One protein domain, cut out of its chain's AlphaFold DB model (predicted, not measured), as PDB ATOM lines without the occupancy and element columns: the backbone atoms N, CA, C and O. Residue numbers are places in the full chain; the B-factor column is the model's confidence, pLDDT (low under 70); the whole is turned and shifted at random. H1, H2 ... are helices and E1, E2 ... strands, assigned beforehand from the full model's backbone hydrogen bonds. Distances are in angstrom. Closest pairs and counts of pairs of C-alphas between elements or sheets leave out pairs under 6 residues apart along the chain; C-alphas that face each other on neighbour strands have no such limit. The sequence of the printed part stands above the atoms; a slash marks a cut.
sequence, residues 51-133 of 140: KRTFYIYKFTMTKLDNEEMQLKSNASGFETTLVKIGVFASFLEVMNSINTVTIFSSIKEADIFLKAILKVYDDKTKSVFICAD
ATOM      1  N   LYS A  51      19.666  80.739  42.175       57.75
ATOM      2  CA  LYS A  51      19.390  80.085  40.893       57.75
ATOM      3  C   LYS A  51      17.902  80.202  40.571       57.75
ATOM      4  O   LYS A  51      17.087  79.441  41.094       57.75
ATOM      5  N   ARG A  52      17.562  81.144  39.700       68.38
ATOM      6  CA  ARG A  52      16.219  81.362  39.172       68.38
ATOM      7  C   ARG A  52      16.321  81.326  37.666       68.38
ATOM      8  O   ARG A  52      17.230  81.902  37.080       68.38
ATOM      9  N   THR A  53      15.395  80.616  37.048       77.56
ATOM     10  CA  THR A  53      15.345  80.529  35.596       77.56
ATOM     11  C   THR A  53      14.650  81.775  35.070       77.56
ATOM     12  O   THR A  53      13.478  81.996  35.360       77.56
ATOM     13  N   PHE A  54      15.370  82.585  34.305       79.31
ATOM     14  CA  PHE A  54      14.830  83.767  33.648       79.31
ATOM     15  C   PHE A  54      14.650  83.487  32.163       79.31
ATOM     16  O   PHE A  54      15.599  83.138  31.460       79.31
ATOM     17  N   TYR A  55      13.430  83.668  31.680       83.69
ATOM     18  CA  TYR A  55      13.067  83.531  30.280       83.69
ATOM     19  C   TYR A  55      13.038  84.917  29.657       83.69
ATOM     20  O   TYR A  55      12.270  85.784  30.077       83.69
ATOM     21  N   ILE A  56      13.878  85.132  28.649       84.94
ATOM     22  CA  ILE A  56      13.939  86.406  27.942       84.94
ATOM     23  C   ILE A  56      13.265  86.271  26.595       84.94
ATOM     24  O   ILE A  56      13.608  85.403  25.789       84.94
ATOM     25  N   TYR A  57      12.375  87.212  26.319       84.50
ATOM     26  CA  TYR A  57      11.696  87.354  25.048       84.50
ATOM     27  C   TYR A  57      11.985  88.724  24.447       84.50
ATOM     28  O   TYR A  57      12.077  89.724  25.152       84.50
ATOM     29  N   LYS A  58      12.102  88.797  23.125       86.62
ATOM     30  CA  LYS A  58      12.107  90.051  22.378       86.62
ATOM     31  C   LYS A  58      10.707  90.292  21.858       86.62
ATOM     32  O   LYS A  58      10.215  89.534  21.024       86.62
ATOM     33  N   PHE A  59      10.099  91.367  22.330       83.75
ATOM     34  CA  PHE A  59       8.813  91.837  21.858       83.75
ATOM     35  C   PHE A  59       9.028  92.950  20.843       83.75
ATOM     36  O   PHE A  59       9.624  93.976  21.158       83.75
ATOM     37  N   THR A  60       8.594  92.727  19.610       86.50
ATOM     38  CA  THR A  60       8.744  93.662  18.494       86.50
ATOM     39  C   THR A  60       7.373  94.130  18.053       86.50
ATOM     40  O   THR A  60       6.478  93.310  17.888       86.50
ATOM     41  N   MET A  61       7.221  95.433  17.842       87.25
ATOM     42  CA  MET A  61       6.011  96.034  17.305       87.25
ATOM     43  C   MET A  61       6.346  96.825  16.048       87.25
ATOM     44  O   MET A  61       7.292  97.614  16.036       87.25
ATOM     45  N   THR A  62       5.544  96.613  15.015       88.25
ATOM     46  CA  THR A  62       5.619  97.295  13.728       88.25
ATOM     47  C   THR A  62       4.324  98.060  13.503       88.25
ATOM     48  O   THR A  62       3.231  97.510  13.644       88.25
ATOM     49  N   LYS A  63       4.448  99.340  13.163       86.56
ATOM     50  CA  LYS A  63       3.337 100.182  12.725       86.56
ATOM     51  C   LYS A  63       2.977  99.802  11.291       86.56
ATOM     52  O   LYS A  63       3.850  99.799  10.423       86.56
ATOM     53  N   LEU A  64       1.710  99.473  11.076       84.50
ATOM     54  CA  LEU A  64       1.195  99.103   9.764       84.50
ATOM     55  C   LEU A  64       0.741 100.355   9.012       84.50
ATOM     56  O   LEU A  64       0.162 101.268   9.607       84.50
ATOM     57  N   ASP A  65       1.000 100.395   7.710       84.12
ATOM     58  CA  ASP A  65       0.409 101.395   6.823       84.12
ATOM     59  C   ASP A  65      -1.023 101.016   6.394       84.12
ATOM     60  O   ASP A  65      -1.542  99.944   6.710       84.12
ATOM     61  N   ASN A  66      -1.700 101.932   5.695       80.19
ATOM     62  CA  ASN A  66      -3.101 101.752   5.310       80.19
ATOM     63  C   ASN A  66      -3.323 100.547   4.379       80.19
ATOM     64  O   ASN A  66      -4.402  99.957   4.418       80.19
ATOM     65  N   GLU A  67      -2.339 100.188   3.551       79.75
ATOM     66  CA  GLU A  67      -2.426  99.031   2.655       79.75
ATOM     67  C   GLU A  67      -2.215  97.735   3.450       79.75
ATOM     68  O   GLU A  67      -3.019  96.804   3.364       79.75
ATOM     69  N   GLU A  68      -1.197  97.704   4.314       79.75
ATOM     70  CA  GLU A  68      -0.896  96.596   5.221       79.75
ATOM     71  C   GLU A  68      -2.067  96.306   6.182       79.75
ATOM     72  O   GLU A  68      -2.413  95.143   6.412       79.75
ATOM     73  N   MET A  69      -2.724  97.344   6.712       78.88
ATOM     74  CA  MET A  69      -3.897  97.212   7.586       78.88
ATOM     75  C   MET A  69      -5.086  96.550   6.882       78.88
ATOM     76  O   MET A  69      -5.768  95.715   7.486       78.88
ATOM     77  N   GLN A  70      -5.328  96.899   5.613       76.25
ATOM     78  CA  GLN A  70      -6.409  96.319   4.810       76.25
ATOM     79  C   GLN A  70      -6.128  94.854   4.467       76.25
ATOM     80  O   GLN A  70      -7.018  94.015   4.585       76.25
ATOM     81  N   LEU A  71      -4.883  94.534   4.107       77.50
ATOM     82  CA  LEU A  71      -4.473  93.172   3.762       77.50
ATOM     83  C   LEU A  71      -4.512  92.225   4.966       77.50
ATOM     84  O   LEU A  71      -4.911  91.071   4.832       77.50
ATOM     85  N   LYS A  72      -4.121  92.705   6.152       70.00
ATOM     86  CA  LYS A  72      -4.018  91.875   7.363       70.00
ATOM     87  C   LYS A  72      -5.286  91.850   8.220       70.00
ATOM     88  O   LYS A  72      -5.275  91.223   9.275       70.00
ATOM     89  N   SER A  73      -6.369  92.518   7.803       65.75
ATOM     90  CA  SER A  73      -7.613  92.655   8.591       65.75
ATOM     91  C   SER A  73      -7.362  93.102  10.043       65.75
ATOM     92  O   SER A  73      -8.066  92.699  10.969       65.75
ATOM     93  N   ASN A  74      -6.326  93.915  10.262       60.97
ATOM     94  CA  ASN A  74      -5.860  94.261  11.598       60.97
ATOM     95  C   ASN A  74      -6.394  95.639  12.002       60.97
ATOM     96  O   ASN A  74      -5.893  96.677  11.568       60.97
ATOM     97  N   ALA A  75      -7.413  95.647  12.866       59.56
ATOM     98  CA  ALA A  75      -8.087  96.868  13.310       59.56
ATOM     99  C   ALA A  75      -7.216  97.769  14.204       59.56
ATOM    100  O   ALA A  75      -7.551  98.933  14.416       59.56
ATOM    101  N   SER A  76      -6.112  97.247  14.750       68.12
ATOM    102  CA  SER A  76      -5.300  97.963  15.739       68.12
ATOM    103  C   SER A  76      -4.194  98.838  15.137       68.12
ATOM    104  O   SER A  76      -3.654  99.683  15.848       68.12
ATOM    105  N   GLY A  77      -3.863  98.663  13.851       79.31
ATOM    106  CA  GLY A  77      -2.794  99.408  13.167       79.31
ATOM    107  C   GLY A  77      -1.366  99.012  13.565       79.31
ATOM    108  O   GLY A  77      -0.408  99.650  13.131       79.31
ATOM    109  N   PHE A  78      -1.210  97.960  14.372       83.19
ATOM    110  CA  PHE A  78       0.087  97.439  14.795       83.19
ATOM    111  C   PHE A  78       0.147  95.925  14.625       83.19
ATOM    112  O   PHE A  78      -0.816  95.210  14.899       83.19
ATOM    113  N   GLU A  79       1.307  95.436  14.215       84.62
ATOM    114  CA  GLU A  79       1.654  94.021  14.228       84.62
ATOM    115  C   GLU A  79       2.717  93.782  15.288       84.62
ATOM    116  O   GLU A  79       3.672  94.552  15.407       84.62
ATOM    117  N   THR A  80       2.545  92.723  16.070       85.94
ATOM    118  CA  THR A  80       3.453  92.393  17.161       85.94
ATOM    119  C   THR A  80       3.994  90.986  17.015       85.94
ATOM    120  O   THR A  80       3.250  90.063  16.693       85.94
ATOM    121  N   THR A  81       5.272  90.808  17.324       88.88
ATOM    122  CA  THR A  81       5.940  89.506  17.344       88.88
ATOM    123  C   THR A  81       6.672  89.353  18.666       88.88
ATOM    124  O   THR A  81       7.381  90.265  19.092       88.88
ATOM    125  N   LEU A  82       6.523  88.199  19.309       85.75
ATOM    126  CA  LEU A  82       7.227  87.856  20.538       85.75
ATOM    127  C   LEU A  82       8.089  86.622  20.266       85.75
ATOM    128  O   LEU A  82       7.584  85.616  19.787       85.75
ATOM    129  N   VAL A  83       9.394  86.714  20.522       87.50
ATOM    130  CA  VAL A  83      10.352  85.633  20.230       87.50
ATOM    131  C   VAL A  83      11.190  85.352  21.463       87.50
ATOM    132  O   VAL A  83      11.763  86.281  22.027       87.50
ATOM    133  N   LYS A  84      11.306  84.086  21.870       88.44
ATOM    134  CA  LYS A  84      12.205  83.669  22.954       88.44
ATOM    135  C   LYS A  84      13.661  83.825  22.509       88.44
ATOM    136  O   LYS A  84      14.065  83.272  21.492       88.44
ATOM    137  N   ILE A  85      14.439  84.598  23.260       85.75
ATOM    138  CA  ILE A  85      15.840  84.932  22.953       85.75
ATOM    139  C   ILE A  85      16.798  84.042  23.740       85.75
ATOM    140  O   ILE A  85      17.874  83.711  23.251       85.75
ATOM    141  N   GLY A  86      16.417  83.646  24.954       84.75
ATOM    142  CA  GLY A  86      17.281  82.838  25.797       84.75
ATOM    143  C   GLY A  86      16.661  82.481  27.135       84.75
ATOM    144  O   GLY A  86      15.596  82.979  27.511       84.75
ATOM    145  N   VAL A  87      17.363  81.596  27.833       86.50
ATOM    146  CA  VAL A  87      17.080  81.186  29.204       86.50
ATOM    147  C   VAL A  87      18.355  81.402  30.004       86.50
ATOM    148  O   VAL A  87      19.418  80.949  29.583       86.50
ATOM    149  N   PHE A  88      18.242  82.097  31.127       82.44
ATOM    150  CA  PHE A  88      19.374  82.517  31.948       82.44
ATOM    151  C   PHE A  88      19.208  82.013  33.376       82.44
ATOM    152  O   PHE A  88      18.086  81.897  33.870       82.44
ATOM    153  N   ALA A  89      20.321  81.702  34.034       77.75
ATOM    154  CA  ALA A  89      20.324  81.173  35.397       77.75
ATOM    155  C   ALA A  89      20.322  82.280  36.464       77.75
ATOM    156  O   ALA A  89      20.109  81.999  37.646       77.75
ATOM    157  N   SER A  90      20.573  83.526  36.048       71.62
ATOM    158  CA  SER A  90      20.513  84.701  36.910       71.62
ATOM    159  C   SER A  90      20.211  85.981  36.129       71.62
ATOM    160  O   SER A  90      20.485  86.096  34.932       71.62
ATOM    161  N   PHE A  91      19.682  86.989  36.825       67.75
ATOM    162  CA  PHE A  91      19.445  88.313  36.243       67.75
ATOM    163  C   PHE A  91      20.754  89.001  35.816       67.75
ATOM    164  O   PHE A  91      20.773  89.790  34.876       67.75
ATOM    165  N   LEU A  92      21.880  88.671  36.457       69.38
ATOM    166  CA  LEU A  92      23.189  89.192  36.067       69.38
ATOM    167  C   LEU A  92      23.600  88.708  34.666       69.38
ATOM    168  O   LEU A  92      24.132  89.489  33.878       69.38
ATOM    169  N   GLU A  93      23.330  87.444  34.331       71.75
ATOM    170  CA  GLU A  93      23.561  86.925  32.978       71.75
ATOM    171  C   GLU A  93      22.667  87.621  31.940       71.75
ATOM    172  O   GLU A  93      23.114  87.915  30.828       71.75
ATOM    173  N   VAL A  94      21.427  87.952  32.310       70.81
ATOM    174  CA  VAL A  94      20.516  88.746  31.469       70.81
ATOM    175  C   VAL A  94      21.124  90.123  31.180       70.81
ATOM    176  O   VAL A  94      21.263  90.502  30.019       70.81
ATOM    177  N   MET A  95      21.553  90.846  32.218       69.00
ATOM    178  CA  MET A  95      22.128  92.190  32.085       69.00
ATOM    179  C   MET A  95      23.431  92.215  31.270       69.00
ATOM    180  O   MET A  95      23.697  93.188  30.571       69.00
ATOM    181  N   ASN A  96      24.235  91.148  31.328       70.69
ATOM    182  CA  ASN A  96      25.470  91.032  30.547       70.69
ATOM    183  C   ASN A  96      25.234  90.606  29.089       70.69
ATOM    184  O   ASN A  96      26.051  90.913  28.223       70.69
ATOM    185  N   SER A  97      24.164  89.855  28.812       70.06
ATOM    186  CA  SER A  97      23.880  89.333  27.467       70.06
ATOM    187  C   SER A  97      23.085  90.308  26.606       70.06
ATOM    188  O   SER A  97      23.266  90.353  25.388       70.06
ATOM    189  N   ILE A  98      22.215  91.105  27.223       67.56
ATOM    190  CA  ILE A  98      21.372  92.054  26.516       67.56
ATOM    191  C   ILE A  98      21.952  93.449  26.731       67.56
ATOM    192  O   ILE A  98      21.796  94.037  27.794       67.56
ATOM    193  N   ASN A  99      22.582  94.007  25.693       60.09
ATOM    194  CA  ASN A  99      23.063  95.396  25.662       60.09
ATOM    195  C   ASN A  99      21.890  96.403  25.592       60.09
ATOM    196  O   ASN A  99      21.837  97.254  24.705       60.09
ATOM    197  N   THR A 100      20.902  96.273  26.478       57.38
ATOM    198  CA  THR A 100      19.710  97.120  26.556       57.38
ATOM    199  C   THR A 100      19.486  97.577  27.989       57.38
ATOM    200  O   THR A 100      19.745  96.846  28.939       57.38
ATOM    201  N   VAL A 101      18.941  98.780  28.143       54.06
ATOM    202  CA  VAL A 101      18.607  99.359  29.455       54.06
ATOM    203  C   VAL A 101      17.158  99.042  29.850       54.06
ATOM    204  O   VAL A 101      16.778  99.209  31.003       54.06
ATOM    205  N   THR A 102      16.328  98.568  28.914       58.75
ATOM    206  CA  THR A 102      14.884  98.407  29.138       58.75
ATOM    207  C   THR A 102      14.439  96.964  28.937       58.75
ATOM    208  O   THR A 102      14.389  96.457  27.811       58.75
ATOM    209  N   ILE A 103      14.093  96.330  30.055       70.12
ATOM    210  CA  ILE A 103      13.512  94.994  30.140       70.12
ATOM    211  C   ILE A 103      12.213  95.123  30.940       70.12
ATOM    212  O   ILE A 103      12.223  95.667  32.041       70.12
ATOM    213  N   PHE A 104      11.100  94.655  30.383       73.50
ATOM    214  CA  PHE A 104       9.783  94.682  31.022       73.50
ATOM    215  C   PHE A 104       9.486  93.345  31.703       73.50
ATOM    216  O   PHE A 104       9.854  92.293  31.187       73.50
ATOM    217  N   SER A 105       8.768  93.363  32.823       72.00
ATOM    218  CA  SER A 105       8.218  92.151  33.455       72.00
ATOM    219  C   SER A 105       6.872  91.730  32.847       72.00
ATOM    220  O   SER A 105       6.393  90.626  33.086       72.00
ATOM    221  N   SER A 106       6.248  92.606  32.050       75.56
ATOM    222  CA  SER A 106       4.885  92.442  31.546       75.56
ATOM    223  C   SER A 106       4.764  92.809  30.067       75.56
ATOM    224  O   SER A 106       5.144  93.904  29.645       75.56
ATOM    225  N   ILE A 107       4.139  91.924  29.277       78.25
ATOM    226  CA  ILE A 107       3.791  92.191  27.867       78.25
ATOM    227  C   ILE A 107       2.891  93.422  27.756       78.25
ATOM    228  O   ILE A 107       3.037  94.215  26.829       78.25
ATOM    229  N   LYS A 108       1.967  93.609  28.704       77.75
ATOM    230  CA  LYS A 108       1.009  94.718  28.671       77.75
ATOM    231  C   LYS A 108       1.711  96.072  28.779       77.75
ATOM    232  O   LYS A 108       1.356  97.008  28.071       77.75
ATOM    233  N   GLU A 109       2.708  96.175  29.650       74.50
ATOM    234  CA  GLU A 109       3.493  97.402  29.819       74.50
ATOM    235  C   GLU A 109       4.392  97.653  28.613       74.50
ATOM    236  O   GLU A 109       4.434  98.770  28.093       74.50
ATOM    237  N   ALA A 110       5.026  96.593  28.108       76.38
ATOM    238  CA  ALA A 110       5.817  96.634  26.889       76.38
ATOM    239  C   ALA A 110       4.985  97.095  25.672       76.38
ATOM    240  O   ALA A 110       5.456  97.902  24.872       76.38
ATOM    241  N   ASP A 111       3.732  96.642  25.547       76.25
ATOM    242  CA  ASP A 111       2.788  97.039  24.491       76.25
ATOM    243  C   ASP A 111       2.403  98.519  24.577       76.25
ATOM    244  O   ASP A 111       2.469  99.235  23.573       76.25
ATOM    245  N   ILE A 112       2.059  99.004  25.774       76.31
ATOM    246  CA  ILE A 112       1.739 100.420  26.001       76.31
ATOM    247  C   ILE A 112       2.944 101.297  25.647       76.31
ATOM    248  O   ILE A 112       2.794 102.293  24.932       76.31
ATOM    249  N   PHE A 113       4.138 100.908  26.099       78.12
ATOM    250  CA  PHE A 113       5.376 101.626  25.819       78.12
ATOM    251  C   PHE A 113       5.689 101.667  24.318       78.12
ATOM    252  O   PHE A 113       5.892 102.747  23.762       78.12
ATOM    253  N   LEU A 114       5.670 100.518  23.635       77.81
ATOM    254  CA  LEU A 114       5.952 100.437  22.201       77.81
ATOM    255  C   LEU A 114       4.958 101.262  21.375       77.81
ATOM    256  O   LEU A 114       5.379 102.006  20.487       77.81
ATOM    257  N   LYS A 115       3.659 101.215  21.703       79.56
ATOM    258  CA  LYS A 115       2.638 102.052  21.048       79.56
ATOM    259  C   LYS A 115       2.893 103.537  21.257       79.56
ATOM    260  O   LYS A 115       2.689 104.316  20.329       79.56
ATOM    261  N   ALA A 116       3.301 103.947  22.457       75.69
ATOM    262  CA  ALA A 116       3.621 105.342  22.736       75.69
ATOM    263  C   ALA A 116       4.844 105.799  21.926       75.69
ATOM    264  O   ALA A 116       4.780 106.828  21.256       75.69
ATOM    265  N   ILE A 117       5.918 105.002  21.909       75.06
ATOM    266  CA  ILE A 117       7.138 105.302  21.148       75.06
ATOM    267  C   ILE A 117       6.840 105.403  19.647       75.06
ATOM    268  O   ILE A 117       7.151 106.421  19.039       75.06
ATOM    269  N   LEU A 118       6.178 104.410  19.052       79.44
ATOM    270  CA  LEU A 118       5.885 104.381  17.608       79.44
ATOM    271  C   LEU A 118       4.863 105.442  17.153       79.44
ATOM    272  O   LEU A 118       4.679 105.673  15.956       79.44
ATOM    273  N   LYS A 119       4.147 106.072  18.092       76.75
ATOM    274  CA  LYS A 119       3.278 107.225  17.809       76.75
ATOM    275  C   LYS A 119       4.032 108.550  17.835       76.75
ATOM    276  O   LYS A 119       3.646 109.461  17.112       76.75
ATOM    277  N   VAL A 120       5.044 108.664  18.694       73.31
ATOM    278  CA  VAL A 120       5.808 109.903  18.906       73.31
ATOM    279  C   VAL A 120       6.980 110.007  17.936       73.31
ATOM    280  O   VAL A 120       7.262 111.089  17.429       73.31
ATOM    281  N   TYR A 121       7.656 108.892  17.683       71.81
ATOM    282  CA  TYR A 121       8.826 108.821  16.821       71.81
ATOM    283  C   TYR A 121       8.441 108.262  15.453       71.81
ATOM    284  O   TYR A 121       7.577 107.391  15.355       71.81
ATOM    285  N   ASP A 122       9.112 108.732  14.400       72.94
ATOM    286  CA  ASP A 122       8.886 108.300  13.010       72.94
ATOM    287  C   ASP A 122       9.492 106.914  12.704       72.94
ATOM    288  O   ASP A 122       9.919 106.601  11.596       72.94
ATOM    289  N   ASP A 123       9.573 106.064  13.724       79.44
ATOM    290  CA  ASP A 123      10.076 104.709  13.597       79.44
ATOM    291  C   ASP A 123       8.942 103.784  13.135       79.44
ATOM    292  O   ASP A 123       7.868 103.744  13.737       79.44
ATOM    293  N   LYS A 124       9.187 102.982  12.088       86.19
ATOM    294  CA  LYS A 124       8.222 101.957  11.642       86.19
ATOM    295  C   LYS A 124       8.173 100.763  12.601       86.19
ATOM    296  O   LYS A 124       7.114 100.168  12.783       86.19
ATOM    297  N   THR A 125       9.293 100.431  13.244       86.69
ATOM    298  CA  THR A 125       9.420  99.240  14.095       86.69
ATOM    299  C   THR A 125      10.278  99.525  15.322       86.69
ATOM    300  O   THR A 125      11.316 100.182  15.232       86.69
ATOM    301  N   LYS A 126       9.881  98.973  16.472       84.06
ATOM    302  CA  LYS A 126      10.672  98.974  17.707       84.06
ATOM    303  C   LYS A 126      10.575  97.643  18.424       84.06
ATOM    304  O   LYS A 126       9.575  96.939  18.319       84.06
ATOM    305  N   SER A 127      11.617  97.330  19.184       82.56
ATOM    306  CA  SER A 127      11.667  96.136  20.016       82.56
ATOM    307  C   SER A 127      12.063  96.484  21.438       82.56
ATOM    308  O   SER A 127      12.884  97.373  21.660       82.56
ATOM    309  N   VAL A 128      11.521  95.729  22.380       79.56
ATOM    310  CA  VAL A 128      11.914  95.726  23.788       79.56
ATOM    311  C   VAL A 128      12.102  94.288  24.248       79.56
ATOM    312  O   VAL A 128      11.706  93.346  23.557       79.56
ATOM    313  N   PHE A 129      12.721  94.116  25.406       80.94
ATOM    314  CA  PHE A 129      12.891  92.802  26.005       80.94
ATOM    315  C   PHE A 129      11.881  92.606  27.125       80.94
ATOM    316  O   PHE A 129      11.521  93.555  27.818       80.94
ATOM    317  N   ILE A 130      11.421  91.374  27.276       80.25
ATOM    318  CA  ILE A 130      10.530  90.935  28.338       80.25
ATOM    319  C   ILE A 130      11.257  89.849  29.112       80.25
ATOM    320  O   ILE A 130      11.787  88.919  28.506       80.25
ATOM    321  N   CYS A 131      11.286  89.979  30.431       82.75
ATOM    322  CA  CYS A 131      11.825  88.986  31.340       82.75
ATOM    323  C   CYS A 131      10.686  88.370  32.140       82.75
ATOM    324  O   CYS A 131       9.970  89.078  32.842       82.75
ATOM    325  N   ALA A 132      10.549  87.055  32.035       78.19
ATOM    326  CA  ALA A 132       9.585  86.268  32.783       78.19
ATOM    327  C   ALA A 132      10.311  85.237  33.657       78.19
ATOM    328  O   ALA A 132      11.384  84.744  33.306       78.19
ATOM    329  N   ASP A 133       9.721  84.922  34.802       73.44
ATOM    330  CA  ASP A 133      10.149  83.864  35.721       73.44
ATOM    331  C   ASP A 133       9.550  82.490  35.367       73.44
ATOM    332  O   ASP A 133       9.993  81.462  35.882       73.44
TER     333      ASP A 133
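AT A GLANCE: This is residues 51 to 133 of the 140 residues of an uncharacterized protein of Helicobacter muridarum (UniProt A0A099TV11). A long, narrow, strongly twisted sheet of three strands runs along a rod, with H3 packed slantwise over one face. H2 sits over the opposite face near one end, and small H1 lies at the other end, between E1 and E2 along the chain. The printed part has 83 residues, in the order E1, H1, E2, H2, H3, E3; the sheet's order is E2, E1, E3, antiparallel, and the class is mixed, helices and strands. It is only just loose, close to compact, with a radius of gyration of the C-alphas of 14.5 A and spans of 47 by 23 by 17 A.

IN THESE COORDINATES: E1, residues 54 to 63, begins at C-alpha 54 (14.830, 83.767, 33.648) and is 29.0 A long. E2, residues 78 to 88, is 29.8 A long. E3, residues 125 to 132, is 22.7 A long and ends at C-alpha 132 (9.585, 86.268, 32.783). H3, residues 107 to 120, is 20.0 A long; H1 is residues 66 to 71 and H2 residues 91 to 97.

HOW THE PARTS SIT: Inner strand E1 is antiparallel to E2 at 161 degrees, with N 60 and O 81 at 2.8 A, and to E3 at 158 degrees, with N 57 and O 130 at 2.8 A. H3 lies over E1 and E3 at a height over the sheet of 8.3 A; its closest C-alphas to E3 are Leu 114 and Lys 126, 6.7 A. On the local plane it is slantwise to E1, only just, at 33 degrees. H2, on the opposite face, has a height over the sheet of 8.9 A; its closest C-alphas to E2 are Val 94 and Phe 88, 6.4 A. H1 only grazes the sheet with residues 68 to 69. In H1, H2 and H3 every O i to N i+4 pair is within hydrogen-bond range.

THE WHOLE: The farthest C-alphas, Lys 51 and Glu 67, are 47.9 A apart. The printed part has no cut, and no link is long. Low-confidence residues, under 70, include 73 to 76 and 98 to 102.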